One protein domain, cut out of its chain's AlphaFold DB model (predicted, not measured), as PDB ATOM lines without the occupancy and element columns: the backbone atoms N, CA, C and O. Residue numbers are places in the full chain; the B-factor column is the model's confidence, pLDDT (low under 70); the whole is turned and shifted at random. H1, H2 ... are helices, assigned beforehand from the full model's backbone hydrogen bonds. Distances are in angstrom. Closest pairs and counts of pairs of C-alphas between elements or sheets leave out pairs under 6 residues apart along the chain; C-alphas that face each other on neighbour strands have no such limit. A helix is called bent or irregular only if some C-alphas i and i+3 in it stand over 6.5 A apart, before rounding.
ATOM      1  N   ILE A 465     208.230 172.588 119.031       92.75
ATOM      2  CA  ILE A 465     207.442 173.451 119.920       92.75
ATOM      3  C   ILE A 465     208.347 174.029 121.014       92.75
ATOM      4  O   ILE A 465     208.412 175.244 121.164       92.75
ATOM      5  N   GLU A 466     209.123 173.185 121.699       92.50
ATOM      6  CA  GLU A 466     210.060 173.616 122.744       92.50
ATOM      7  C   GLU A 466     211.122 174.595 122.213       92.50
ATOM      8  O   GLU A 466     211.553 175.518 122.908       92.50
ATOM      9  N   GLU A 467     211.601 174.403 120.982       95.75
ATOM     10  CA  GLU A 467     212.519 175.341 120.327       95.75
ATOM     11  C   GLU A 467     211.852 176.693 120.037       95.75
ATOM     12  O   GLU A 467     212.434 177.740 120.345       95.75
ATOM     13  N   ALA A 468     210.621 176.692 119.521       95.06
ATOM     14  CA  ALA A 468     209.861 177.913 119.266       95.06
ATOM     15  C   ALA A 468     209.502 178.665 120.563       95.06
ATOM     16  O   ALA A 468     209.639 179.887 120.629       95.06
ATOM     17  N   GLU A 469     209.148 177.953 121.635       94.00
ATOM     18  CA  GLU A 469     208.934 178.530 122.968       94.00
ATOM     19  C   GLU A 469     210.212 179.147 123.537       94.00
ATOM     20  O   GLU A 469     210.185 180.238 124.119       94.00
ATOM     21  N   ARG A 470     211.362 178.477 123.374       95.06
ATOM     22  CA  ARG A 470     212.665 179.033 123.767       95.06
ATOM     23  C   ARG A 470     212.981 180.301 122.979       95.06
ATOM     24  O   ARG A 470     213.455 181.265 123.583       95.06
ATOM     25  N   ALA A 471     212.680 180.337 121.681       94.88
ATOM     26  CA  ALA A 471     212.854 181.523 120.845       94.88
ATOM     27  C   ALA A 471     211.943 182.682 121.289       94.88
ATOM     28  O   ALA A 471     212.419 183.813 121.428       94.88
ATOM     29  N   LEU A 472     210.672 182.408 121.600       94.12
ATOM     30  CA  LEU A 472     209.738 183.405 122.130       94.12
ATOM     31  C   LEU A 472     210.211 183.944 123.481       94.12
ATOM     32  O   LEU A 472     210.305 185.154 123.674       94.12
ATOM     33  N   ASN A 473     210.597 183.057 124.396       93.50
ATOM     34  CA  ASN A 473     211.157 183.438 125.688       93.50
ATOM     35  C   ASN A 473     212.426 184.289 125.545       93.50
ATOM     36  O   ASN A 473     212.604 185.250 126.293       93.50
ATOM     37  N   ALA A 474     213.310 183.963 124.601       93.62
ATOM     38  CA  ALA A 474     214.506 184.753 124.327       93.62
ATOM     39  C   ALA A 474     214.152 186.155 123.802       93.62
ATOM     40  O   ALA A 474     214.678 187.143 124.319       93.62
ATOM     41  N   ALA A 475     213.210 186.254 122.856       92.81
ATOM     42  CA  ALA A 475     212.715 187.530 122.338       92.81
ATOM     43  C   ALA A 475     212.097 188.397 123.454       92.81
ATOM     44  O   ALA A 475     212.410 189.583 123.568       92.81
ATOM     45  N   LEU A 476     211.301 187.792 124.343       91.56
ATOM     46  CA  LEU A 476     210.682 188.478 125.482       91.56
ATOM     47  C   LEU A 476     211.681 188.864 126.584       91.56
ATOM     48  O   LEU A 476     211.475 189.856 127.275       91.56
ATOM     49  N   ARG A 477     212.781 188.127 126.782       90.06
ATOM     50  CA  ARG A 477     213.834 188.542 127.731       90.06
ATOM     51  C   ARG A 477     214.665 189.702 127.186       90.06
ATOM     52  O   ARG A 477     215.002 190.601 127.956       90.06
ATOM     53  N   GLY A 478     214.957 189.704 125.882       84.44
ATOM     54  CA  GLY A 478     215.635 190.816 125.201       84.44
ATOM     55  C   GLY A 478     214.833 192.124 125.240       84.44
ATOM     56  O   GLY A 478     215.414 193.208 125.294       84.44
ATOM     57  N   ALA A 479     213.505 192.014 125.335       75.25
ATOM     58  CA  ALA A 479     212.567 193.129 125.457       75.25
ATOM     59  C   ALA A 479     212.809 194.069 126.649       75.25
ATOM     60  O   ALA A 479     212.352 195.208 126.623       75.25
ATOM     61  N   ARG A 480     213.533 193.631 127.692       75.75
ATOM     62  CA  ARG A 480     213.808 194.457 128.883       75.75
ATOM     63  C   ARG A 480     214.634 195.717 128.587       75.75
ATOM     64  O   ARG A 480     214.669 196.606 129.431       75.75
ATOM     65  N   GLY A 481     215.295 195.789 127.427       79.00
ATOM     66  CA  GLY A 481     216.033 196.971 126.965       79.00
ATOM     67  C   GLY A 481     215.353 197.681 125.792       79.00
ATOM     68  O   GLY A 481     214.865 198.796 125.942       79.00
ATOM     69  N   ARG A 482     215.338 197.034 124.621       80.69
ATOM     70  CA  ARG A 482     214.706 197.524 123.386       80.69
ATOM     71  C   ARG A 482     214.001 196.350 122.718       80.69
ATOM     72  O   ARG A 482     214.650 195.347 122.425       80.69
ATOM     73  N   VAL A 483     212.692 196.455 122.498       75.50
ATOM     74  CA  VAL A 483     211.938 195.403 121.806       75.50
ATOM     75  C   VAL A 483     212.174 195.476 120.309       75.50
ATOM     76  O   VAL A 483     211.923 196.497 119.680       75.50
ATOM     77  N   ASP A 484     212.613 194.358 119.732       86.19
ATOM     78  CA  ASP A 484     212.433 194.108 118.306       86.19
ATOM     79  C   ASP A 484     211.051 193.473 118.099       86.19
ATOM     80  O   ASP A 484     210.859 192.279 118.344       86.19
ATOM     81  N   GLU A 485     210.080 194.275 117.649       86.00
ATOM     82  CA  GLU A 485     208.733 193.810 117.290       86.00
ATOM     83  C   GLU A 485     208.798 192.596 116.356       86.00
ATOM     84  O   GLU A 485     208.071 191.615 116.533       86.00
ATOM     85  N   ARG A 486     209.714 192.628 115.380       89.38
ATOM     86  CA  ARG A 486     209.843 191.564 114.383       89.38
ATOM     87  C   ARG A 486     210.374 190.281 115.002       89.38
ATOM     88  O   ARG A 486     210.085 189.205 114.487       89.38
ATOM     89  N   ALA A 487     211.161 190.354 116.073       92.06
ATOM     90  CA  ALA A 487     211.605 189.167 116.798       92.06
ATOM     91  C   ALA A 487     210.440 188.503 117.545       92.06
ATOM     92  O   ALA A 487     210.276 187.292 117.425       92.06
ATOM     93  N   ILE A 488     209.606 189.284 118.244       88.75
ATOM     94  CA  ILE A 488     208.428 188.754 118.955       88.75
ATOM     95  C   ILE A 488     207.429 188.152 117.961       88.75
ATOM     96  O   ILE A 488     206.996 187.018 118.150       88.75
ATOM     97  N   ALA A 489     207.108 188.870 116.880       88.00
ATOM     98  CA  ALA A 489     206.176 188.392 115.860       88.00
ATOM     99  C   ALA A 489     206.654 187.084 115.207       88.00
ATOM    100  O   ALA A 489     205.902 186.116 115.180       88.00
ATOM    101  N   ARG A 490     207.926 187.012 114.780       94.31
ATOM    102  CA  ARG A 490     208.499 185.786 114.190       94.31
ATOM    103  C   ARG A 490     208.512 184.609 115.157       94.31
ATOM    104  O   ARG A 490     208.295 183.482 114.729       94.31
ATOM    105  N   ALA A 491     208.794 184.849 116.437       93.31
ATOM    106  CA  ALA A 491     208.800 183.783 117.430       93.31
ATOM    107  C   ALA A 491     207.385 183.247 117.706       93.31
ATOM    108  O   ALA A 491     207.217 182.040 117.846       93.31
ATOM    109  N   LEU A 492     206.372 184.123 117.723       90.44
ATOM    110  CA  LEU A 492     204.967 183.713 117.804       90.44
ATOM    111  C   LEU A 492     204.527 182.942 116.557       90.44
ATOM    112  O   LEU A 492     203.911 181.894 116.699       90.44
ATOM    113  N   ASP A 493     204.880 183.414 115.357       93.31
ATOM    114  CA  ASP A 493     204.573 182.712 114.103       93.31
ATOM    115  C   ASP A 493     205.195 181.306 114.091       93.31
ATOM    116  O   ASP A 493     204.518 180.330 113.786       93.31
ATOM    117  N   ALA A 494     206.466 181.181 114.492       95.31
ATOM    118  CA  ALA A 494     207.152 179.893 114.564       95.31
ATOM    119  C   ALA A 494     206.497 178.930 115.568       95.31
ATOM    120  O   ALA A 494     206.435 177.724 115.320       95.31
ATOM    121  N   LEU A 495     206.008 179.460 116.693       91.88
ATOM    122  CA  LEU A 495     205.310 178.682 117.710       91.88
ATOM    123  C   LEU A 495     203.938 178.213 117.209       91.88
ATOM    124  O   LEU A 495     203.622 177.027 117.304       91.88
ATOM    125  N   GLU A 496     203.158 179.111 116.602       90.69
ATOM    126  CA  GLU A 496     201.880 178.774 115.967       90.69
ATOM    127  C   GLU A 496     202.058 177.721 114.863       90.69
ATOM    128  O   GLU A 496     201.345 176.717 114.860       90.69
ATOM    129  N   ASP A 497     203.057 177.872 113.992       94.62
ATOM    130  CA  ASP A 497     203.368 176.910 112.928       94.62
ATOM    131  C   ASP A 497     203.734 175.520 113.476       94.62
ATOM    132  O   ASP A 497     203.338 174.490 112.911       94.62
ATOM    133  N   ALA A 498     204.502 175.468 114.572       93.38
ATOM    134  CA  ALA A 498     204.883 174.217 115.221       93.38
ATOM    135  C   ALA A 498     203.654 173.487 115.793       93.38
ATOM    136  O   ALA A 498     203.504 172.275 115.592       93.38
ATOM    137  N   TYR A 499     202.721 174.214 116.413       89.75
ATOM    138  CA  TYR A 499     201.460 173.630 116.870       89.75
ATOM    139  C   TYR A 499     200.536 173.237 115.741       89.75
ATOM    140  O   TYR A 499     199.945 172.164 115.801       89.75
ATOM    141  N   ASP A 500     200.422 174.046 114.698       90.38
ATOM    142  CA  ASP A 500     199.608 173.717 113.536       90.38
ATOM    143  C   ASP A 500     200.119 172.450 112.845       90.38
ATOM    144  O   ASP A 500     199.334 171.654 112.320       90.38
ATOM    145  N   ALA A 501     201.433 172.210 112.864       93.50
ATOM    146  CA  ALA A 501     202.009 170.938 112.446       93.50
ATOM    147  C   ALA A 501     201.591 169.781 113.373       93.50
ATOM    148  O   ALA A 501     201.138 168.751 112.869       93.50
ATOM    149  N   LYS A 502     201.661 169.955 114.702       91.69
ATOM    150  CA  LYS A 502     201.222 168.939 115.679       91.69
ATOM    151  C   LYS A 502     199.721 168.647 115.602       91.69
ATOM    152  O   LYS A 502     199.323 167.485 115.593       91.69
ATOM    153  N   ARG A 503     198.889 169.675 115.441       91.31
ATOM    154  CA  ARG A 503     197.438 169.576 115.255       91.31
ATOM    155  C   ARG A 503     197.096 168.817 113.978       91.31
ATOM    156  O   ARG A 503     196.330 167.862 114.031       91.31
ATOM    157  N   ARG A 504     197.681 169.200 112.836       91.88
ATOM    158  CA  ARG A 504     197.488 168.474 111.563       91.88
ATOM    159  C   ARG A 504     197.912 167.018 111.679       91.88
ATOM    160  O   ARG A 504     197.251 166.137 111.146       91.88
ATOM    161  N   TYR A 505     199.003 166.763 112.390       92.06
ATOM    162  CA  TYR A 505     199.478 165.415 112.629       92.06
ATOM    163  C   TYR A 505     198.492 164.579 113.466       92.06
ATOM    164  O   TYR A 505     198.148 163.475 113.046       92.06
ATOM    165  N   ALA A 506     197.965 165.123 114.567       88.75
ATOM    166  CA  ALA A 506     196.936 164.465 115.378       88.75
ATOM    167  C   ALA A 506     195.638 164.210 114.583       88.75
ATOM    168  O   ALA A 506     195.032 163.145 114.685       88.75
ATOM    169  N   LEU A 507     195.237 165.151 113.721       89.88
ATOM    170  CA  LEU A 507     194.023 165.039 112.903       89.88
ATOM    171  C   LEU A 507     194.182 164.162 111.649       89.88
ATOM    172  O   LEU A 507     193.178 163.726 111.086       89.88
ATOM    173  N   ARG A 508     195.413 163.830 111.232       90.31
ATOM    174  CA  ARG A 508     195.689 163.025 110.026       90.31
ATOM    175  C   ARG A 508     194.952 161.681 110.030       90.31
ATOM    176  O   ARG A 508     194.501 161.221 108.981       90.31
ATOM    177  N   GLY A 509     194.815 161.044 111.196       87.69
ATOM    178  CA  GLY A 509     194.073 159.784 111.326       87.69
ATOM    179  C   GLY A 509     192.595 159.929 110.947       87.69
ATOM    180  O   GLY A 509     192.038 159.070 110.262       87.69
ATOM    181  N   VAL A 510     191.983 161.052 111.324       89.88
ATOM    182  CA  VAL A 510     190.579 161.354 111.021       89.88
ATOM    183  C   VAL A 510     190.397 161.754 109.569       89.88
ATOM    184  O   VAL A 510     189.416 161.342 108.961       89.88
ATOM    185  N   GLU A 511     191.341 162.484 108.972       87.94
ATOM    186  CA  GLU A 511     191.307 162.778 107.532       87.94
ATOM    187  C   GLU A 511     191.276 161.485 106.700       87.94
ATOM    188  O   GLU A 511     190.482 161.361 105.764       87.94
ATOM    189  N   GLY A 512     192.088 160.491 107.084       87.19
ATOM    190  CA  GLY A 512     192.074 159.158 106.480       87.19
ATOM    191  C   GLY A 512     190.740 158.430 106.674       87.19
ATOM    192  O   GLY A 512     190.202 157.877 105.715       87.19
ATOM    193  N   ARG A 513     190.165 158.469 107.885       88.31
ATOM    194  CA  ARG A 513     188.836 157.888 108.158       88.31
ATOM    195  C   ARG A 513     187.713 158.601 107.411       88.31
ATOM    196  O   ARG A 513     186.814 157.931 106.924       88.31
ATOM    197  N   LEU A 514     187.777 159.920 107.252       90.06
ATOM    198  CA  LEU A 514     186.806 160.693 106.479       90.06
ATOM    199  C   LEU A 514     186.870 160.336 104.989       90.06
ATOM    200  O   LEU A 514     185.832 160.234 104.339       90.06
ATOM    201  N   ALA A 515     188.074 160.137 104.444       88.44
ATOM    202  CA  ALA A 515     188.238 159.647 103.079       88.44
ATOM    203  C   ALA A 515     187.629 158.244 102.913       88.44
ATOM    204  O   ALA A 515     186.835 158.044 101.999       88.44
ATOM    205  N   ALA A 516     187.916 157.322 103.840       86.69
ATOM    206  CA  ALA A 516     187.320 155.985 103.841       86.69
ATOM    207  C   ALA A 516     185.786 156.033 103.952       86.69
ATOM    208  O   ALA A 516     185.094 155.413 103.156       86.69
ATOM    209  N   PHE A 517     185.245 156.859 104.850       91.19
ATOM    210  CA  PHE A 517     183.802 157.041 105.008       91.19
ATOM    211  C   PHE A 517     183.127 157.569 103.733       91.19
ATOM    212  O   PHE A 517     182.029 157.143 103.382       91.19
ATOM    213  N   ARG A 518     183.780 158.478 102.996       93.25
ATOM    214  CA  ARG A 518     183.286 158.946 101.689       93.25
ATOM    215  C   ARG A 518     183.263 157.824 100.655       93.25
ATOM    216  O   ARG A 518     182.302 157.731  99.891       93.25
ATOM    217  N   ASP A 519     184.287 156.975 100.642       90.44
ATOM    218  CA  ASP A 519     184.319 155.799  99.774       90.44
ATOM    219  C   ASP A 519     183.202 154.811 100.148       90.44
ATOM    220  O   ASP A 519     182.521 154.293  99.260       90.44
ATOM    221  N   ASP A 520     182.944 154.615 101.443       86.19
ATOM    222  CA  ASP A 520     181.870 153.759 101.953       86.19
ATOM    223  C   ASP A 520     180.480 154.301 101.603       86.19
ATOM    224  O   ASP A 520     179.635 153.541 101.133       86.19
ATOM    225  N   LEU A 521     180.258 155.617 101.701       92.00
ATOM    226  CA  LEU A 521     179.044 156.273 101.195       92.00
ATOM    227  C   LEU A 521     178.863 156.040  99.689       92.00
ATOM    228  O   LEU A 521     177.767 155.715  99.228       92.00
ATOM    229  N   GLY A 522     179.943 156.158  98.912       90.50
ATOM    230  CA  GLY A 522     179.927 155.869  97.479       90.50
ATOM    231  C   GLY A 522     179.641 154.396  97.165       90.50
ATOM    232  O   GLY A 522     178.962 154.083  96.183       90.50
ATOM    233  N   ASN A 523     180.133 153.471  97.988       90.44
ATOM    234  CA  ASN A 523     179.852 152.040  97.875       90.44
ATOM    235  C   ASN A 523     178.394 151.730  98.219       90.44
ATOM    236  O   ASN A 523     177.724 151.081  97.421       90.44
ATOM    237  N   ALA A 524     177.888 152.270  99.325       89.44
ATOM    238  CA  ALA A 524     176.505 152.144  99.769       89.44
ATOM    239  C   ALA A 524     175.507 152.685  98.732       89.44
ATOM    240  O   ALA A 524     174.491 152.047  98.447       89.44
ATOM    241  N   ALA A 525     175.810 153.824  98.102       91.69
ATOM    242  CA  ALA A 525     174.980 154.374  97.031       91.69
ATOM    243  C   ALA A 525     174.946 153.446  95.804       91.69
ATOM    244  O   ALA A 525     173.883 153.178  95.243       91.69
ATOM    245  N   ARG A 526     176.105 152.902  95.401       94.38
ATOM    246  CA  ARG A 526     176.191 151.938  94.291       94.38
ATOM    247  C   ARG A 526     175.496 150.615  94.604       94.38
ATOM    248  O   ARG A 526     174.884 150.041  93.707       94.38
ATOM    249  N   GLU A 527     175.596 150.136  95.839       92.75
ATOM    250  CA  GLU A 527     174.896 148.941  96.312       92.75
ATOM    251  C   GLU A 527     173.384 149.149  96.268       92.75
ATOM    252  O   GLU A 527     172.699 148.339  95.656       92.75
ATOM    253  N   THR A 528     172.887 150.286  96.762       93.12
ATOM    254  CA  THR A 528     171.459 150.647  96.695       93.12
ATOM    255  C   THR A 528     170.932 150.637  95.255       93.12
ATOM    256  O   THR A 528     169.929 149.995  94.962       93.12
ATOM    257  N   LEU A 529     171.652 151.265  94.318       94.06
ATOM    258  CA  LEU A 529     171.265 151.274  92.899       94.06
ATOM    259  C   LEU A 529     171.263 149.873  92.273       94.06
ATOM    260  O   LEU A 529     170.419 149.550  91.434       94.06
ATOM    261  N   ARG A 530     172.233 149.034  92.652       95.19
ATOM    262  CA  ARG A 530     172.305 147.646  92.193       95.19
ATOM    263  C   ARG A 530     171.148 146.828  92.759       95.19
ATOM    264  O   ARG A 530     170.553 146.041  92.028       95.19
ATOM    265  N   ASP A 531     170.823 147.053  94.021       93.69
ATOM    266  CA  ASP A 531     169.717 146.418  94.712       93.69
ATOM    267  C   ASP A 531     168.372 146.774  94.074       93.69
ATOM    268  O   ASP A 531     167.567 145.873  93.831       93.69
ATOM    269  N   ASP A 532     168.150 148.037  93.716       94.00
ATOM    270  CA  ASP A 532     166.947 148.469  92.998       94.00
ATOM    271  C   ASP A 532     166.845 147.814  91.614       94.00
ATOM    272  O   ASP A 532     165.788 147.305  91.226       94.00
ATOM    273  N   ALA A 533     167.961 147.747  90.878       96.56
ATOM    274  CA  ALA A 533     168.011 147.078  89.580       96.56
ATOM    275  C   ALA A 533     167.725 145.568  89.685       96.56
ATOM    276  O   ALA A 533     167.059 144.994  88.818       96.56
ATOM    277  N   GLU A 534     168.203 144.914  90.746       96.69
ATOM    278  CA  GLU A 534     167.919 143.507  91.032       96.69
ATOM    279  C   GLU A 534     166.453 143.273  91.407       96.69
ATOM    280  O   GLU A 534     165.864 142.306  90.923       96.69
ATOM    281  N   VAL A 535     165.848 144.156  92.209       97.19
ATOM    282  CA  VAL A 535     164.414 144.091  92.535       97.19
ATOM    283  C   VAL A 535     163.579 144.235  91.261       97.19
ATOM    284  O   VAL A 535     162.707 143.406  91.015       97.19
ATOM    285  N   ALA A 536     163.899 145.199  90.395       96.25
ATOM    286  CA  ALA A 536     163.209 145.385  89.114       96.25
ATOM    287  C   ALA A 536     163.422 144.206  88.138       96.25
ATOM    288  O   ALA A 536     162.556 143.862  87.330       96.25
ATOM    289  N   ALA A 537     164.590 143.558  88.170       97.12
ATOM    290  CA  ALA A 537     164.823 142.332  87.410       97.12
ATOM    291  C   ALA A 537     164.019 141.148  87.969       97.12
ATOM    292  O   ALA A 537     163.502 140.344  87.190       97.12
ATOM    293  N   LEU A 538     163.899 141.039  89.293       97.56
ATOM    294  CA  LEU A 538     163.102 140.007  89.946       97.56
ATOM    295  C   LEU A 538     161.610 140.185  89.656       97.56
ATOM    296  O   LEU A 538     160.948 139.207  89.331       97.56
ATOM    297  N   GLU A 539     161.107 141.416  89.702       98.00
ATOM    298  CA  GLU A 539     159.728 141.762  89.350       98.00
ATOM    299  C   GLU A 539     159.364 141.270  87.943       98.00
ATOM    300  O   GLU A 539     158.399 140.525  87.778       98.00
ATOM    301  N   ARG A 540     160.207 141.563  86.941       98.12
ATOM    302  CA  ARG A 540     160.026 141.060  85.567       98.12
ATOM    303  C   ARG A 540     160.013 139.532  85.494       98.12
ATOM    304  O   ARG A 540     159.139 138.954  84.859       98.12
ATOM    305  N   ARG A 541     160.936 138.864  86.192       97.81
ATOM    306  CA  ARG A 541     160.981 137.391  86.235       97.81
ATOM    307  C   ARG A 541     159.753 136.784  86.907       97.81
ATOM    308  O   ARG A 541     159.327 135.704  86.508       97.81
ATOM    309  N   LEU A 542     159.202 137.439  87.929       97.50
ATOM    310  CA  LEU A 542     157.987 136.986  88.608       97.50
ATOM    311  C   LEU A 542     156.753 137.186  87.723       97.50
ATOM    312  O   LEU A 542     155.905 136.298  87.689       97.50
ATOM    313  N   ALA A 543     156.703 138.260  86.931       97.00
ATOM    314  CA  ALA A 543     155.671 138.446  85.910       97.00
ATOM    315  C   ALA A 543     155.710 137.346  84.829       97.00
ATOM    316  O   ALA A 543     154.667 136.855  84.404       97.00
ATOM    317  N   GLU A 544     156.905 136.899  84.434       98.00
ATOM    318  CA  GLU A 544     157.096 135.794  83.481       98.00
ATOM    319  C   GLU A 544     156.793 134.403  84.077       98.00
ATOM    320  O   GLU A 544     156.635 133.438  83.330       98.00
ATOM    321  N   ASN A 545     156.704 134.268  85.408       98.19
ATOM    322  CA  ASN A 545     156.545 132.982  86.096       98.19
ATOM    323  C   ASN A 545     155.374 132.996  87.103       98.19
ATOM    324  O   ASN A 545     155.591 133.116  88.316       98.19
ATOM    325  N   PRO A 546     154.127 132.774  86.642       97.69
ATOM    326  CA  PRO A 546     152.925 132.901  87.475       97.69
ATOM    327  C   PRO A 546     152.858 131.946  88.677       97.69
ATOM    328  O   PRO A 546     152.167 132.223  89.656       97.69
ATOM    329  N   SER A 547     153.528 130.793  88.612       97.62
ATOM    330  CA  SER A 547     153.596 129.838  89.727       97.62
ATOM    331  C   SER A 547     154.434 130.376  90.892       97.62
ATOM    332  O   SER A 547     154.005 130.299  92.041       97.62
ATOM    333  N   LEU A 548     155.592 130.978  90.599       97.38
ATOM    334  CA  LEU A 548     156.437 131.642  91.595       97.38
ATOM    335  C   LEU A 548     155.743 132.880  92.168       97.38
ATOM    336  O   LEU A 548     155.748 133.069  93.383       97.38
ATOM    337  N   ALA A 549     155.101 133.689  91.321       98.19
ATOM    338  CA  ALA A 549     154.337 134.851  91.772       98.19
ATOM    339  C   ALA A 549     153.213 134.461  92.749       98.19
ATOM    340  O   ALA A 549     153.068 135.100  93.792       98.19
ATOM    341  N   ARG A 550     152.472 133.373  92.472       98.12
ATOM    342  CA  ARG A 550     151.469 132.823  93.404       98.12
ATOM    343  C   ARG A 550     152.079 132.411  94.739       98.12
ATOM    344  O   ARG A 550     151.568 132.830  95.769       98.12
ATOM    345  N   HIS A 551     153.203 131.692  94.727       98.00
ATOM    346  CA  HIS A 551     153.889 131.290  95.960       98.00
ATOM    347  C   HIS A 551     154.254 132.489  96.855       98.00
ATOM    348  O   HIS A 551     154.041 132.455  98.068       98.00
ATOM    349  N   PHE A 552     154.786 133.571  96.275       98.00
ATOM    350  CA  PHE A 552     155.099 134.779  97.044       98.00
ATOM    351  C   PHE A 552     153.843 135.543  97.478       98.00
ATOM    352  O   PHE A 552     153.802 136.029  98.604       98.00
ATOM    353  N   THR A 553     152.808 135.592  96.639       98.06
ATOM    354  CA  THR A 553     151.519 136.224  96.970       98.06
ATOM    355  C   THR A 553     150.842 135.525  98.150       98.06
ATOM    356  O   THR A 553     150.403 136.192  99.078       98.06
ATOM    357  N   GLU A 554     150.830 134.192  98.183       98.06
ATOM    358  CA  GLU A 554     150.287 133.414  99.308       98.06
ATOM    359  C   GLU A 554     151.029 133.699 100.621       98.06
ATOM    360  O   GLU A 554     150.418 133.757 101.686       98.06
ATOM    361  N   ARG A 555     152.350 133.908 100.557       98.00
ATOM    362  CA  ARG A 555     153.185 134.141 101.743       98.00
ATOM    363  C   ARG A 555     153.185 135.591 102.236       98.00
ATOM    364  O   ARG A 555     153.304 135.809 103.439       98.00
ATOM    365  N   TYR A 556     153.120 136.564 101.329       97.75
ATOM    366  CA  TYR A 556     153.280 137.996 101.627       97.75
ATOM    367  C   TYR A 556     151.999 138.818 101.393       97.75
ATOM    368  O   TYR A 556     152.010 140.033 101.563       97.75
ATOM    369  N   GLY A 557     150.896 138.181 101.000       98.25
ATOM    370  CA  GLY A 557     149.609 138.811 100.687       98.25
ATOM    371  C   GLY A 557     149.534 139.401  99.276       98.25
ATOM    372  O   GLY A 557     148.501 139.301  98.624       98.25
ATOM    373  N   SER A 558     150.629 139.979  98.779       98.12
ATOM    374  CA  SER A 558     150.758 140.477  97.403       98.12
ATOM    375  C   SER A 558     152.203 140.390  96.912       98.12
ATOM    376  O   SER A 558     153.147 140.275  97.704       98.12
ATOM    377  N   LEU A 559     152.381 140.447  95.590       97.69
ATOM    378  CA  LEU A 559     153.701 140.517  94.971       97.69
ATOM    379  C   LEU A 559     154.392 141.846  95.311       97.69
ATOM    380  O   LEU A 559     155.586 141.860  95.614       97.69
ATOM    381  N   GLU A 560     153.636 142.944  95.327       97.75
ATOM    382  CA  GLU A 560     154.108 144.272  95.704       97.75
ATOM    383  C   GLU A 560     154.628 144.284  97.143       97.75
ATOM    384  O   GLU A 560     155.743 144.744  97.378       97.75
ATOM    385  N   ALA A 561     153.884 143.703  98.093       97.69
ATOM    386  CA  ALA A 561     154.325 143.601  99.484       97.69
ATOM    387  C   ALA A 561     155.610 142.769  99.625       97.69
ATOM    388  O   ALA A 561     156.489 143.105 100.420       97.69
ATOM    389  N   PHE A 562     155.765 141.701  98.833       97.69
ATOM    390  CA  PHE A 562     157.010 140.936  98.804       97.69
ATOM    391  C   PHE A 562     158.194 141.781  98.310       97.69
ATOM    392  O   PHE A 562     159.227 141.824  98.988       97.69
ATOM    393  N   LEU A 563     158.054 142.458  97.164       97.75
ATOM    394  CA  LEU A 563     159.114 143.295  96.588       97.75
ATOM    395  C   LEU A 563     159.463 144.463  97.516       97.75
ATOM    396  O   LEU A 563     160.646 144.722  97.743       97.75
ATOM    397  N   GLU A 564     158.460 145.097  98.124       97.50
ATOM    398  CA  GLU A 564     158.666 146.180  99.084       97.50
ATOM    399  C   GLU A 564     159.391 145.690 100.338       97.50
ATOM    400  O   GLU A 564     160.398 146.273 100.730       97.50
ATOM    401  N   SER A 565     159.017 144.523 100.876       97.62
ATOM    402  CA  SER A 565     159.749 143.919 101.997       97.62
ATOM    403  C   SER A 565     161.221 143.629 101.670       97.62
ATOM    404  O   SER A 565     162.059 143.543 102.574       97.62
ATOM    405  N   MET A 566     161.568 143.400 100.395       97.44
ATOM    406  CA  MET A 566     162.970 143.262  99.993       97.44
ATOM    407  C   MET A 566     163.671 144.616  99.935       97.44
ATOM    408  O   MET A 566     164.800 144.706 100.423       97.44
ATOM    409  N   ARG A 567     163.023 145.642  99.364       96.75
ATOM    410  CA  ARG A 567     163.558 147.012  99.317       96.75
ATOM    411  C   ARG A 567     163.810 147.536 100.725       96.75
ATOM    412  O   ARG A 567     164.925 147.957 101.014       96.75
ATOM    413  N   GLU A 568     162.840 147.401 101.626       96.75
ATOM    414  CA  GLU A 568     162.969 147.804 103.030       96.75
ATOM    415  C   GLU A 568     164.125 147.085 103.732       96.75
ATOM    416  O   GLU A 568     164.963 147.731 104.358       96.75
ATOM    417  N   ARG A 569     164.243 145.755 103.595       97.25
ATOM    418  CA  ARG A 569     165.345 144.992 104.218       97.25
ATOM    419  C   ARG A 569     166.722 145.396 103.691       97.25
ATOM    420  O   ARG A 569     167.687 145.401 104.456       97.25
ATOM    421  N   ARG A 570     166.826 145.694 102.395       95.88
ATOM    422  CA  ARG A 570     168.067 146.147 101.750       95.88
ATOM    423  C   ARG A 570     168.428 147.563 102.192       95.88
ATOM    424  O   ARG A 570     169.529 147.776 102.696       95.88
ATOM    425  N   ARG A 571     167.466 148.487 102.151       94.75
ATOM    426  CA  ARG A 571     167.619 149.860 102.644       94.75
ATOM    427  C   ARG A 571     168.019 149.898 104.117       94.75
ATOM    428  O   ARG A 571     169.001 150.544 104.457       94.75
ATOM    429  N   ALA A 572     167.341 149.129 104.970       95.81
ATOM    430  CA  ALA A 572     167.660 149.035 106.392       95.81
ATOM    431  C   ALA A 572     169.084 148.509 106.642       95.81
ATOM    432  O   ALA A 572     169.746 148.949 107.580       95.81
ATOM    433  N   ARG A 573     169.585 147.592 105.799       95.12
ATOM    434  CA  ARG A 573     170.972 147.108 105.878       95.12
ATOM    435  C   ARG A 573     171.969 148.211 105.536       95.12
ATOM    436  O   ARG A 573     172.919 148.402 106.291       95.12
ATOM    437  N   VAL A 574     171.750 148.926 104.434       93.75
ATOM    438  CA  VAL A 574     172.615 150.040 104.016       93.75
ATOM    439  C   VAL A 574     172.602 151.150 105.068       93.75
ATOM    440  O   VAL A 574     173.661 151.597 105.502       93.75
ATOM    441  N   GLU A 575     171.424 151.537 105.560       93.62
ATOM    442  CA  GLU A 575     171.278 152.531 106.627       93.62
ATOM    443  C   GLU A 575     171.976 152.103 107.924       93.62
ATOM    444  O   GLU A 575     172.601 152.935 108.577       93.62
ATOM    445  N   ALA A 576     171.922 150.819 108.296       93.56
ATOM    446  CA  ALA A 576     172.623 150.312 109.474       93.56
ATOM    447  C   ALA A 576     174.151 150.408 109.334       93.56
ATOM    448  O   ALA A 576     174.818 150.811 110.286       93.56
ATOM    449  N   VAL A 577     174.704 150.085 108.157       90.38
ATOM    450  CA  VAL A 577     176.144 150.220 107.876       90.38
ATOM    451  C   VAL A 577     176.563 151.689 107.902       90.38
ATOM    452  O   VAL A 577     177.516 152.040 108.593       90.38
ATOM    453  N   LEU A 578     175.818 152.562 107.218       92.12
ATOM    454  CA  LEU A 578     176.116 153.995 107.185       92.12
ATOM    455  C   LEU A 578     176.022 154.638 108.568       92.12
ATOM    456  O   LEU A 578     176.870 155.455 108.919       92.12
ATOM    457  N   ARG A 579     175.028 154.247 109.373       94.81
ATOM    458  CA  ARG A 579     174.901 154.701 110.761       94.81
ATOM    459  C   ARG A 579     176.100 154.258 111.596       94.81
ATOM    460  O   ARG A 579     176.701 155.095 112.259       94.81
ATOM    461  N   ALA A 580     176.482 152.981 111.526       92.12
ATOM    462  CA  ALA A 580     177.619 152.455 112.278       92.12
ATOM    463  C   ALA A 580     178.945 153.144 111.901       92.12
ATOM    464  O   ALA A 580     179.733 153.482 112.786       92.12
ATOM    465  N   GLU A 581     179.182 153.398 110.609       91.44
ATOM    466  CA  GLU A 581     180.377 154.123 110.161       91.44
ATOM    467  C   GLU A 581     180.339 155.608 110.539       91.44
ATOM    468  O   GLU A 581     181.360 156.141 110.971       91.44
ATOM    469  N   SER A 582     179.175 156.266 110.468       93.31
ATOM    470  CA  SER A 582     179.003 157.656 110.920       93.31
ATOM    471  C   SER A 582     179.296 157.794 112.417       93.31
ATOM    472  O   SER A 582     180.085 158.643 112.820       93.31
ATOM    473  N   GLU A 583     178.734 156.911 113.247       91.88
ATOM    474  CA  GLU A 583     179.003 156.863 114.692       91.88
ATOM    475  C   GLU A 583     180.472 156.516 114.997       91.88
ATOM    476  O   GLU A 583     181.040 156.951 116.002       91.88
ATOM    477  N   GLY A 584     181.112 155.703 114.150       90.19
ATOM    478  CA  GLY A 584     182.550 155.447 114.202       90.19
ATOM    479  C   GLY A 584     183.365 156.709 113.933       90.19
ATOM    480  O   GLY A 584     184.219 157.070 114.740       90.19
ATOM    481  N   LEU A 585     183.064 157.408 112.839       91.19
ATOM    482  CA  LEU A 585     183.741 158.636 112.434       91.19
ATOM    483  C   LEU A 585     183.575 159.755 113.468       91.19
ATOM    484  O   LEU A 585     184.547 160.438 113.778       91.19
ATOM    485  N   GLU A 586     182.380 159.931 114.033       89.69
ATOM    486  CA  GLU A 586     182.134 160.917 115.092       89.69
ATOM    487  C   GLU A 586     182.972 160.630 116.344       89.69
ATOM    488  O   GLU A 586     183.565 161.547 116.918       89.69
ATOM    489  N   ARG A 587     183.077 159.357 116.751       90.56
ATOM    490  CA  ARG A 587     183.938 158.951 117.873       90.56
ATOM    491  C   ARG A 587     185.414 159.199 117.576       90.56
ATOM    492  O   ARG A 587     186.109 159.735 118.440       90.56
ATOM    493  N   ASP A 588     185.872 158.848 116.377       89.50
ATOM    494  CA  ASP A 588     187.258 159.044 115.944       89.50
ATOM    495  C   ASP A 588     187.608 160.542 115.877       89.50
ATOM    496  O   ASP A 588     188.652 160.965 116.379       89.50
ATOM    497  N   LEU A 589     186.703 161.370 115.339       90.38
ATOM    498  CA  LEU A 589     186.844 162.826 115.281       90.38
ATOM    499  C   LEU A 589     186.892 163.443 116.679       90.38
ATOM    500  O   LEU A 589     187.778 164.252 116.956       90.38
ATOM    501  N   ALA A 590     185.984 163.054 117.575       88.50
ATOM    502  CA  ALA A 590     185.972 163.555 118.946       88.50
ATOM    503  C   ALA A 590     187.250 163.164 119.710       88.50
ATOM    504  O   ALA A 590     187.787 163.977 120.467       88.50
ATOM    505  N   ALA A 591     187.758 161.944 119.499       88.19
ATOM    506  CA  ALA A 591     188.997 161.467 120.106       88.19
ATOM    507  C   ALA A 591     190.221 162.242 119.597       88.19
ATOM    508  O   ALA A 591     190.963 162.795 120.408       88.19
ATOM    509  N   ALA A 592     190.391 162.368 118.279       89.69
ATOM    510  CA  ALA A 592     191.531 163.084 117.708       89.69
ATOM    511  C   ALA A 592     191.483 164.589 117.997       89.69
ATOM    512  O   ALA A 592     192.513 165.211 118.239       89.69
ATOM    513  N   THR A 593     190.287 165.188 118.021       90.75
ATOM    514  CA  THR A 593     190.132 166.604 118.382       90.75
ATOM    515  C   THR A 593     190.499 166.830 119.848       90.75
ATOM    516  O   THR A 593     191.166 167.806 120.184       90.75
ATOM    517  N   ARG A 594     190.137 165.899 120.739       89.75
ATOM    518  CA  ARG A 594     190.581 165.944 122.134       89.75
ATOM    519  C   ARG A 594     192.095 165.818 122.255       89.75
ATOM    520  O   ARG A 594     192.690 166.643 122.940       89.75
ATOM    521  N   GLU A 595     192.698 164.839 121.591       88.56
ATOM    522  CA  GLU A 595     194.153 164.647 121.575       88.56
ATOM    523  C   GLU A 595     194.870 165.913 121.075       88.56
ATOM    524  O   GLU A 595     195.805 166.391 121.713       88.56
ATOM    525  N   ALA A 596     194.365 166.529 119.999       90.00
ATOM    526  CA  ALA A 596     194.950 167.726 119.402       90.00
ATOM    527  C   ALA A 596     194.897 168.973 120.307       90.00
ATOM    528  O   ALA A 596     195.850 169.755 120.319       90.00
ATOM    529  N   TYR A 597     193.802 169.183 121.051       91.25
ATOM    530  CA  TYR A 597     193.588 170.431 121.803       91.25
ATOM    531  C   TYR A 597     193.804 170.316 123.313       91.25
ATOM    532  O   TYR A 597     194.288 171.267 123.927       91.25
ATOM    533  N   VAL A 598     193.457 169.175 123.910       89.75
ATOM    534  CA  VAL A 598     193.461 168.952 125.368       89.75
ATOM    535  C   VAL A 598     194.507 167.914 125.784       89.75
ATOM    536  O   VAL A 598     194.885 167.875 126.953       89.75
ATOM    537  N   GLY A 599     195.022 167.114 124.843       88.75
ATOM    538  CA  GLY A 599     195.979 166.041 125.117       88.75
ATOM    539  C   GLY A 599     195.367 164.904 125.941       88.75
ATOM    540  O   GLY A 599     194.156 164.673 125.898       88.75
ATOM    541  N   ASP A 600     196.198 164.229 126.736       84.81
ATOM    542  CA  ASP A 600     195.823 163.078 127.577       84.81
ATOM    543  C   ASP A 600     195.056 163.463 128.860       84.81
ATOM    544  O   ASP A 600     195.065 162.732 129.854       84.81
ATOM    545  N   ALA A 601     194.391 164.621 128.881       82.94
ATOM    546  CA  ALA A 601     193.636 165.041 130.052       82.94
ATOM    547  C   ALA A 601     192.512 164.031 130.355       82.94
ATOM    548  O   ALA A 601     191.868 163.519 129.423       82.94
ATOM    549  N   PRO A 602     192.222 163.768 131.645       82.62
ATOM    550  CA  PRO A 602     191.114 162.910 132.032       82.62
ATOM    551  C   PRO A 602     189.824 163.343 131.340       82.62
ATOM    552  O   PRO A 602     189.564 164.534 131.148       82.62
ATOM    553  N   ARG A 603     188.986 162.373 130.961       79.88
ATOM    554  CA  ARG A 603     187.678 162.687 130.382       79.88
ATOM    555  C   ARG A 603     186.890 163.539 131.390       79.88
ATOM    556  O   ARG A 603     186.807 163.121 132.543       79.88
ATOM    557  N   PRO A 604     186.316 164.685 130.976       77.38
ATOM    558  CA  PRO A 604     185.527 165.511 131.876       77.38
ATOM    559  C   PRO A 604     184.376 164.690 132.452       77.38
ATOM    560  O   PRO A 604     183.590 164.102 131.700       77.38
ATOM    561  N   ASP A 605     184.307 164.642 133.777       81.56
ATOM    562  CA  ASP A 605     183.130 164.171 134.492       81.56
ATOM    563  C   ASP A 605     182.063 165.274 134.388       81.56
ATOM    564  O   ASP A 605     182.342 166.405 134.785       81.56
ATOM    565  N   PRO A 606     180.861 165.002 133.846       80.38
ATOM    566  CA  PRO A 606     179.810 166.011 133.724       80.38
ATOM    567  C   PRO A 606     179.363 166.608 135.070       80.38
ATOM    568  O   PRO A 606     178.748 167.675 135.068       80.38
ATOM    569  N   ALA A 607     179.647 165.948 136.198       86.94
ATOM    570  CA  ALA A 607     179.363 166.464 137.536       86.94
ATOM    571  C   ALA A 607     180.453 167.408 138.077       86.94
ATOM    572  O   ALA A 607     180.207 168.128 139.046       86.94
ATOM    573  N   LEU A 608     181.644 167.425 137.469       83.25
ATOM    574  CA  LEU A 608     182.790 168.209 137.921       83.25
ATOM    575  C   LEU A 608     183.129 169.319 136.915       83.25
ATOM    576  O   LEU A 608     182.814 169.213 135.728       83.25
ATOM    577  N   PRO A 609     183.767 170.416 137.360       82.19
ATOM    578  CA  PRO A 609     184.354 171.370 136.430       82.19
ATOM    579  C   PRO A 609     185.327 170.650 135.490       82.19
ATOM    580  O   PRO A 609     186.082 169.776 135.922       82.19
ATOM    581  N   SER A 610     185.300 171.023 134.207       77.50
ATOM    582  CA  SER A 610     186.190 170.459 133.191       77.50
ATOM    583  C   SER A 610     187.642 170.504 133.685       77.50
ATOM    584  O   SER A 610     188.088 171.571 134.122       77.50
ATOM    585  N   PRO A 611     188.370 169.370 133.659       83.12
ATOM    586  CA  PRO A 611     189.743 169.339 134.129       83.12
ATOM    587  C   PRO A 611     190.583 170.314 133.300       83.12
ATOM    588  O   PRO A 611     190.270 170.553 132.126       83.12
ATOM    589  N   PRO A 612     191.639 170.896 133.891       85.81
ATOM    590  CA  PRO A 612     192.552 171.720 133.127       85.81
ATOM    591  C   PRO A 612     193.125 170.907 131.954       85.81
ATOM    592  O   PRO A 612     193.286 169.685 132.069       85.81
ATOM    593  N   PRO A 613     193.411 171.564 130.820       86.62
ATOM    594  CA  PRO A 613     194.033 170.906 129.681       86.62
ATOM    595  C   PRO A 613     195.367 170.265 130.090       86.62
ATOM    596  O   PRO A 613     196.055 170.769 130.981       86.62
ATOM    597  N   ALA A 614     195.733 169.136 129.471       86.38
ATOM    598  CA  ALA A 614     196.960 168.435 129.840       86.38
ATOM    599  C   ALA A 614     198.188 169.315 129.551       86.38
ATOM    600  O   ALA A 614     198.177 170.056 128.557       86.38
ATOM    601  N   PRO A 615     199.258 169.220 130.360       86.00
ATOM    602  CA  PRO A 615     200.524 169.874 130.047       86.00
ATOM    603  C   PRO A 615     200.982 169.528 128.624       86.00
ATOM    604  O   PRO A 615     200.900 168.372 128.207       86.00
ATOM    605  N   GLY A 616     201.422 170.528 127.854       80.62
ATOM    606  CA  GLY A 616     201.850 170.326 126.463       80.62
ATOM    607  C   GLY A 616     200.716 170.118 125.442       80.62
ATOM    608  O   GLY A 616     200.988 169.835 124.267       80.62
ATOM    609  N   SER A 617     199.454 170.300 125.847       88.81
ATOM    610  CA  SER A 617     198.320 170.453 124.926       88.81
ATOM    611  C   SER A 617     198.165 171.899 124.448       88.81
ATOM    612  O   SER A 617     198.562 172.839 125.137       88.81
ATOM    613  N   ARG A 618     197.540 172.104 123.281       91.19
ATOM    614  CA  ARG A 618     197.424 173.448 122.695       91.19
ATOM    615  C   ARG A 618     196.709 174.438 123.621       91.19
ATOM    616  O   ARG A 618     197.144 175.580 123.731       91.19
ATOM    617  N   LEU A 619     195.648 174.006 124.308       92.44
ATOM    618  CA  LEU A 619     194.920 174.876 125.237       92.44
ATOM    619  C   LEU A 619     195.731 175.237 126.486       92.44
ATOM    620  O   LEU A 619     195.672 176.391 126.903       92.44
ATOM    621  N   ALA A 620     196.505 174.300 127.045       90.94
ATOM    622  CA  ALA A 620     197.402 174.598 128.166       90.94
ATOM    623  C   ALA A 620     198.483 175.606 127.754       90.94
ATOM    624  O   ALA A 620     198.791 176.543 128.484       90.94
ATOM    625  N   LEU A 621     198.991 175.469 126.534       88.81
ATOM    626  CA  LEU A 621     200.069 176.307 126.023       88.81
ATOM    627  C   LEU A 621     199.615 177.734 125.739       88.81
ATOM    628  O   LEU A 621     200.360 178.661 126.021       88.81
ATOM    629  N   TYR A 622     198.370 177.953 125.308       93.38
ATOM    630  CA  TYR A 622     197.816 179.311 125.276       93.38
ATOM    631  C   TYR A 622     197.801 179.976 126.661       93.38
ATOM    632  O   TYR A 622     198.010 181.188 126.767       93.38
ATOM    633  N   ASP A 623     197.543 179.210 127.725       92.75
ATOM    634  CA  ASP A 623     197.546 179.726 129.096       92.75
ATOM    635  C   ASP A 623     198.991 180.041 129.558       92.75
ATOM    636  O   ASP A 623     199.237 181.069 130.203       92.75
ATOM    637  N   GLU A 624     199.970 179.227 129.151       91.50
ATOM    638  CA  GLU A 624     201.403 179.465 129.373       91.50
ATOM    639  C   GLU A 624     201.926 180.679 128.583       91.50
ATOM    640  O   GLU A 624     202.519 181.582 129.176       91.50
ATOM    641  N   GLU A 625     201.638 180.767 127.281       92.06
ATOM    642  CA  GLU A 625     201.946 181.907 126.403       92.06
ATOM    643  C   GLU A 625     201.364 183.206 126.972       92.06
ATOM    644  O   GLU A 625     202.060 184.219 127.083       92.06
ATOM    645  N   THR A 626     200.098 183.170 127.405       95.19
ATOM    646  CA  THR A 626     199.440 184.309 128.058       95.19
ATOM    647  C   THR A 626     200.195 184.716 129.321       95.19
ATOM    648  O   THR A 626     200.456 185.901 129.529       95.19
ATOM    649  N   THR A 627     200.593 183.751 130.153       94.38
ATOM    650  CA  THR A 627     201.359 184.009 131.380       94.38
ATOM    651  C   THR A 627     202.729 184.624 131.078       94.38
ATOM    652  O   THR A 627     203.140 185.574 131.748       94.38
ATOM    653  N   LEU A 628     203.436 184.125 130.059       90.88
ATOM    654  CA  LEU A 628     204.735 184.651 129.629       90.88
ATOM    655  C   LEU A 628     204.625 186.086 129.111       90.88
ATOM    656  O   LEU A 628     205.411 186.947 129.512       90.88
ATOM    657  N   LEU A 629     203.630 186.359 128.269       92.44
ATOM    658  CA  LEU A 629     203.390 187.688 127.720       92.44
ATOM    659  C   LEU A 629     202.953 188.686 128.801       92.44
ATOM    660  O   LEU A 629     203.433 189.816 128.796       92.44
ATOM    661  N   LEU A 630     202.115 188.285 129.764       95.19
ATOM    662  CA  LEU A 630     201.753 189.138 130.905       95.19
ATOM    663  C   LEU A 630     202.977 189.475 131.770       95.19
ATOM    664  O   LEU A 630     203.209 190.641 132.074       95.19
ATOM    665  N   ARG A 631     203.832 188.490 132.079       93.38
ATOM    666  CA  ARG A 631     205.096 188.742 132.797       93.38
ATOM    667  C   ARG A 631     206.026 189.680 132.025       93.38
ATOM    668  O   ARG A 631     206.694 190.518 132.629       93.38
ATOM    669  N   ALA A 632     206.095 189.539 130.700       90.88
ATOM    670  CA  ALA A 632     206.874 190.436 129.853       90.88
ATOM    671  C   ALA A 632     206.288 191.855 129.849       90.88
ATOM    672  O   ALA A 632     207.045 192.824 129.926       90.88
ATOM    673  N   LEU A 633     204.958 191.983 129.820       94.00
ATOM    674  CA  LEU A 633     204.255 193.261 129.901       94.00
ATOM    675  C   LEU A 633     204.554 193.977 131.223       94.00
ATOM    676  O   LEU A 633     204.870 195.164 131.210       94.00
ATOM    677  N   ASP A 634     204.512 193.262 132.346       93.88
ATOM    678  CA  ASP A 634     204.807 193.819 133.672       93.88
ATOM    679  C   ASP A 634     206.281 194.233 133.811       93.88
ATOM    680  O   ASP A 634     206.601 195.252 134.422       93.88
ATOM    681  N   GLY A 635     207.189 193.464 133.204       90.44
ATOM    682  CA  GLY A 635     208.630 193.718 133.245       90.44
ATOM    683  C   GLY A 635     209.129 194.818 132.302       90.44
ATOM    684  O   GLY A 635     210.298 195.194 132.388       90.44
ATOM    685  N   THR A 636     208.283 195.328 131.403       88.69
ATOM    686  CA  THR A 636     208.687 196.249 130.334       88.69
ATOM    687  C   THR A 636     208.159 197.660 130.578       88.69
ATOM    688  O   THR A 636     206.951 197.878 130.715       88.69
ATOM    689  N   ARG A 637     209.075 198.638 130.596       90.69
ATOM    690  CA  ARG A 637     208.756 200.069 130.760       90.69
ATOM    691  C   ARG A 637     208.645 200.837 129.442       90.69
ATOM    692  O   ARG A 637     208.061 201.913 129.436       90.69
ATOM    693  N   ASP A 638     209.180 200.295 128.352       87.38
ATOM    694  CA  ASP A 638     209.117 200.914 127.026       87.38
ATOM    695  C   ASP A 638     207.672 200.897 126.469       87.38
ATOM    696  O   ASP A 638     207.089 199.815 126.333       87.38
ATOM    697  N   PRO A 639     207.054 202.056 126.163       90.12
ATOM    698  CA  PRO A 639     205.680 202.124 125.662       90.12
ATOM    699  C   PRO A 639     205.453 201.365 124.350       90.12
ATOM    700  O   PRO A 639     204.394 200.759 124.170       90.12
ATOM    701  N   GLU A 640     206.434 201.384 123.445       86.94
ATOM    702  CA  GLU A 640     206.334 200.721 122.143       86.94
ATOM    703  C   GLU A 640     206.345 199.200 122.327       86.94
ATOM    704  O   GLU A 640     205.397 198.509 121.946       86.94
ATOM    705  N   ALA A 641     207.335 198.687 123.057       86.00
ATOM    706  CA  ALA A 641     207.390 197.297 123.488       86.00
ATOM    707  C   ALA A 641     206.092 196.797 124.143       86.00
ATOM    708  O   ALA A 641     205.579 195.731 123.789       86.00
ATOM    709  N   ARG A 642     205.527 197.573 125.079       92.31
ATOM    710  CA  ARG A 642     204.258 197.232 125.744       92.31
ATOM    711  C   ARG A 642     203.118 197.094 124.739       92.31
ATOM    712  O   ARG A 642     202.342 196.148 124.845       92.31
ATOM    713  N   ARG A 643     203.028 197.993 123.751       91.75
ATOM    714  CA  ARG A 643     202.013 197.921 122.688       91.75
ATOM    715  C   ARG A 643     202.116 196.613 121.903       91.75
ATOM    716  O   ARG A 643     201.094 195.962 121.691       91.75
ATOM    717  N   HIS A 644     203.321 196.195 121.520       87.62
ATOM    718  CA  HIS A 644     203.512 194.940 120.784       87.62
ATOM    719  C   HIS A 644     203.174 193.707 121.628       87.62
ATOM    720  O   HIS A 644     202.531 192.784 121.130       87.62
ATOM    721  N   ILE A 645     203.526 193.706 122.917       89.50
ATOM    722  CA  ILE A 645     203.154 192.622 123.838       89.50
ATOM    723  C   ILE A 645     201.625 192.537 124.000       89.50
ATOM    724  O   ILE A 645     201.070 191.440 124.031       89.50
ATOM    725  N   VAL A 646     200.917 193.673 124.042       94.69
ATOM    726  CA  VAL A 646     199.443 193.698 124.076       94.69
ATOM    727  C   VAL A 646     198.837 193.124 122.789       94.69
ATOM    728  O   VAL A 646     197.917 192.312 122.867       94.69
ATOM    729  N   LEU A 647     199.371 193.471 121.613       91.50
ATOM    730  CA  LEU A 647     198.916 192.895 120.339       91.50
ATOM    731  C   LEU A 647     199.151 191.378 120.277       91.50
ATOM    732  O   LEU A 647     198.276 190.634 119.831       91.50
ATOM    733  N   ALA A 648     200.295 190.907 120.779       90.00
ATOM    734  CA  ALA A 648     200.582 189.483 120.923       90.00
ATOM    735  C   ALA A 648     199.579 188.784 121.859       90.00
ATOM    736  O   ALA A 648     199.045 187.732 121.509       90.00
ATOM    737  N   LEU A 649     199.257 189.386 123.011       95.00
ATOM    738  CA  LEU A 649     198.243 188.864 123.937       95.00
ATOM    739  C   LEU A 649     196.864 188.755 123.284       95.00
ATOM    740  O   LEU A 649     196.164 187.763 123.484       95.00
ATOM    741  N   GLU A 650     196.452 189.757 122.505       95.50
ATOM    742  CA  GLU A 650     195.190 189.689 121.768       95.50
ATOM    743  C   GLU A 650     195.183 188.562 120.736       95.50
ATOM    744  O   GLU A 650     194.181 187.851 120.627       95.50
ATOM    745  N   ARG A 651     196.289 188.371 120.008       93.75
ATOM    746  CA  ARG A 651     196.441 187.280 119.039       93.75
ATOM    747  C   ARG A 651     196.282 185.915 119.713       93.75
ATOM    748  O   ARG A 651     195.415 185.146 119.303       93.75
ATOM    749  N   VAL A 652     197.023 185.673 120.796       92.25
ATOM    750  CA  VAL A 652     196.955 184.441 121.606       92.25
ATOM    751  C   VAL A 652     195.534 184.207 122.133       92.25
ATOM    752  O   VAL A 652     194.990 183.112 122.004       92.25
ATOM    753  N   ARG A 653     194.864 185.247 122.652       94.94
ATOM    754  CA  ARG A 653     193.475 185.147 123.140       94.94
ATOM    755  C   ARG A 653     192.478 184.783 122.042       94.94
ATOM    756  O   ARG A 653     191.593 183.963 122.285       94.94
ATOM    757  N   ARG A 654     192.594 185.385 120.853       93.94
ATOM    758  CA  ARG A 654     191.714 185.083 119.709       93.94
ATOM    759  C   ARG A 654     191.932 183.657 119.211       93.94
ATOM    760  O   ARG A 654     190.954 182.947 119.001       93.94
ATOM    761  N   ALA A 655     193.188 183.235 119.084       90.06
ATOM    762  CA  ALA A 655     193.541 181.878 118.677       90.06
ATOM    763  C   ALA A 655     193.010 180.838 119.680       90.06
ATOM    764  O   ALA A 655     192.323 179.895 119.292       90.06
ATOM    765  N   ARG A 656     193.183 181.086 120.986       94.00
ATOM    766  CA  ARG A 656     192.602 180.263 122.056       94.00
ATOM    767  C   ARG A 656     191.082 180.169 121.976       94.00
ATOM    768  O   ARG A 656     190.528 179.092 122.171       94.00
ATOM    769  N   ALA A 657     190.397 181.286 121.733       92.31
ATOM    770  CA  ALA A 657     188.940 181.303 121.618       92.31
ATOM    771  C   ALA A 657     188.453 180.487 120.409       92.31
ATOM    772  O   ALA A 657     187.500 179.722 120.543       92.31
ATOM    773  N   LEU A 658     189.133 180.607 119.264       92.81
ATOM    774  CA  LEU A 658     188.837 179.833 118.059       92.81
ATOM    775  C   LEU A 658     189.031 178.331 118.296       92.81
ATOM    776  O   LEU A 658     188.113 177.549 118.064       92.81
ATOM    777  N   ASP A 659     190.195 177.931 118.807       91.19
ATOM    778  CA  ASP A 659     190.522 176.522 119.048       91.19
ATOM    779  C   ASP A 659     189.603 175.894 120.103       91.19
ATOM    780  O   ASP A 659     189.166 174.750 119.964       91.19
ATOM    781  N   ARG A 660     189.230 176.665 121.131       91.19
ATOM    782  CA  ARG A 660     188.231 176.243 122.116       91.19
ATOM    783  C   ARG A 660     186.859 176.036 121.478       91.19
ATOM    784  O   ARG A 660     186.229 175.022 121.759       91.19
ATOM    785  N   ALA A 661     186.414 176.943 120.610       89.31
ATOM    786  CA  ALA A 661     185.147 176.789 119.899       89.31
ATOM    787  C   ALA A 661     185.156 175.547 118.989       89.31
ATOM    788  O   ALA A 661     184.175 174.803 118.957       89.31
ATOM    789  N   ILE A 662     186.278 175.269 118.310       88.06
ATOM    790  CA  ILE A 662     186.450 174.049 117.506       88.06
ATOM    791  C   ILE A 662     186.312 172.808 118.397       88.06
ATOM    792  O   ILE A 662     185.493 171.936 118.099       88.06
ATOM    793  N   TYR A 663     187.037 172.755 119.516       87.31
ATOM    794  CA  TYR A 663     186.963 171.649 120.476       87.31
ATOM    795  C   TYR A 663     185.554 171.448 121.067       87.31
ATOM    796  O   TYR A 663     185.082 170.317 121.216       87.31
ATOM    797  N   GLU A 664     184.854 172.533 121.393       86.81
ATOM    798  CA  GLU A 664     183.485 172.479 121.914       86.81
ATOM    799  C   GLU A 664     182.502 171.964 120.845       86.81
ATOM    800  O   GLU A 664     181.654 171.118 121.145       86.81
ATOM    801  N   SER A 665     182.654 172.402 119.589       84.31
ATOM    802  CA  SER A 665     181.794 172.002 118.465       84.31
ATOM    803  C   SER A 665     181.958 170.537 118.051       84.31
ATOM    804  O   SER A 665     180.981 169.893 117.676       84.31
ATOM    805  N   SER A 666     183.158 169.963 118.197       80.50
ATOM    806  CA  SER A 666     183.451 168.568 117.842       80.50
ATOM    807  C   SER A 666     182.940 167.548 118.873       80.50
ATOM    808  O   SER A 666     183.372 166.397 118.879       80.50
ATOM    809  N   GLY A 667     182.096 167.974 119.819       77.12
ATOM    810  CA  GLY A 667     181.619 167.133 120.919       77.12
ATOM    811  C   GLY A 667     182.671 166.864 121.999       77.12
ATOM    812  O   GLY A 667     182.472 165.976 122.831       77.12
ATOM    813  N   GLY A 668     183.775 167.622 122.013       66.88
ATOM    814  CA  GLY A 668     184.796 167.545 123.057       66.88
ATOM    815  C   GLY A 668     184.267 167.988 124.422       66.88
ATOM    816  O   GLY A 668     184.605 167.379 125.440       66.88
ATOM    817  N   ALA A 669     183.370 168.979 124.434       62.94
ATOM    818  CA  ALA A 669     182.753 169.489 125.651       62.94
ATOM    819  C   ALA A 669     181.569 168.625 126.131       62.94
ATOM    820  O   ALA A 669     180.730 168.192 125.320       62.94
ATOM    821  N   PRO A 670     181.451 168.394 127.454       62.22
ATOM    822  CA  PRO A 670     180.300 167.706 128.028       62.22
ATOM    823  C   PRO A 670     179.000 168.425 127.636       62.22
ATOM    824  O   PRO A 670     178.947 169.651 127.544       62.22
ATOM    825  N   ALA A 671     177.926 167.664 127.396       59.97
ATOM    826  CA  ALA A 671     176.635 168.207 126.950       59.97
ATOM    827  C   ALA A 671     176.078 169.308 127.882       59.97
ATOM    828  O   ALA A 671     175.380 170.206 127.419       59.97
ATOM    829  N   ALA A 672     176.443 169.276 129.168       61.12
ATOM    830  CA  ALA A 672     176.079 170.283 130.163       61.12
ATOM    831  C   ALA A 672     176.719 171.668 129.926       61.12
ATOM    832  O   ALA A 672     176.125 172.681 130.292       61.12
ATOM    833  N   ASP A 673     177.898 171.739 129.299       57.44
ATOM    834  CA  ASP A 673     178.522 173.021 128.938       57.44
ATOM    835  C   ASP A 673     177.908 173.606 127.657       57.44
ATOM    836  O   ASP A 673     177.776 174.825 127.541       57.44
ATOM    837  N   ARG A 674     177.429 172.756 126.735       60.91
ATOM    838  CA  ARG A 674     176.739 173.203 125.510       60.91
ATOM    839  C   ARG A 674     175.441 173.951 125.818       60.91
ATOM    840  O   ARG A 674     175.185 174.999 125.230       60.91
ATOM    841  N   THR A 675     174.654 173.467 126.779       59.94
ATOM    842  CA  THR A 675     173.406 174.129 127.201       59.94
ATOM    843  C   THR A 675     173.656 175.438 127.953       59.94
ATOM    844  O   THR A 675     172.924 176.405 127.748       59.94
TER     845      THR A 675
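AT A GLANCE: This is residues 465 to 675 of the 692 residues of an uncharacterized protein of Planctomycetes bacterium (UniProt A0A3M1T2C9). This is a long helical rod: in one half H2b and H4 run side by side as a narrow pair, with short H3 at its far end, and the other half is a thicker bundle of H1, H2a, H5 and H6, which the last residues of H4 join. Residues 598 to 617 loop at one side where the halves meet. The printed part has 211 residues with seven named helices, H1 to H7 in order, and no named strand: all helix. It is extended, with a radius of gyration of the C-alphas of 29.0 A and spans of 99 by 37 by 24 A.

HOW THE PARTS SIT: H2, residues 485 to 544, was assigned as one helix by its hydrogen bonds but is bent: C-alphas 506 and 509 are 6.8 A apart. Its arms, H2a, 485 to 506, and H2b, 509 to 544, stand at a steep tilt of 37 degrees, only just beyond shallow. H2b touches H4, residues 559 to 597, opposite ways at a shallow tilt of 1 degrees; the closest C-alphas, Val 510 and Leu 589, are 5.9 A apart. H3, residues 546 to 556, touches H4 only at the corner, closest C-alphas Thr 553 and Leu 559, 5.2 A. H1, residues 465 to 478, and H2a form a helical hairpin, closest C-alphas Leu 472 and Ala 491, 4.8 A. H5, 618 to 635, and H6, 639 to 665, form another, closest C-alphas Leu 633 and Arg 642, 5.7 A. H7, 671 to 675, touches no helix. Every O i to N i+4 pair is within hydrogen-bond range in H1, H2a, H2b, H3, H4, H5, H6 and H7.

IN THESE COORDINATES: H4 is 56.6 A long, H2b 52.1 A, H6 39.1 A and H2a 31.7 A. H1 begins at C-alpha 465 (207.442, 173.451, 119.920); H7 ends at C-alpha 675 (173.406, 174.129, 127.201).

THE WHOLE: The farthest C-alphas, Gly 481 and Ser 547, are 99.0 A apart. The printed part has no cut. The link from H4 to H5 is long, 20 residues. Residues 668 to 675 are under pLDDT 70.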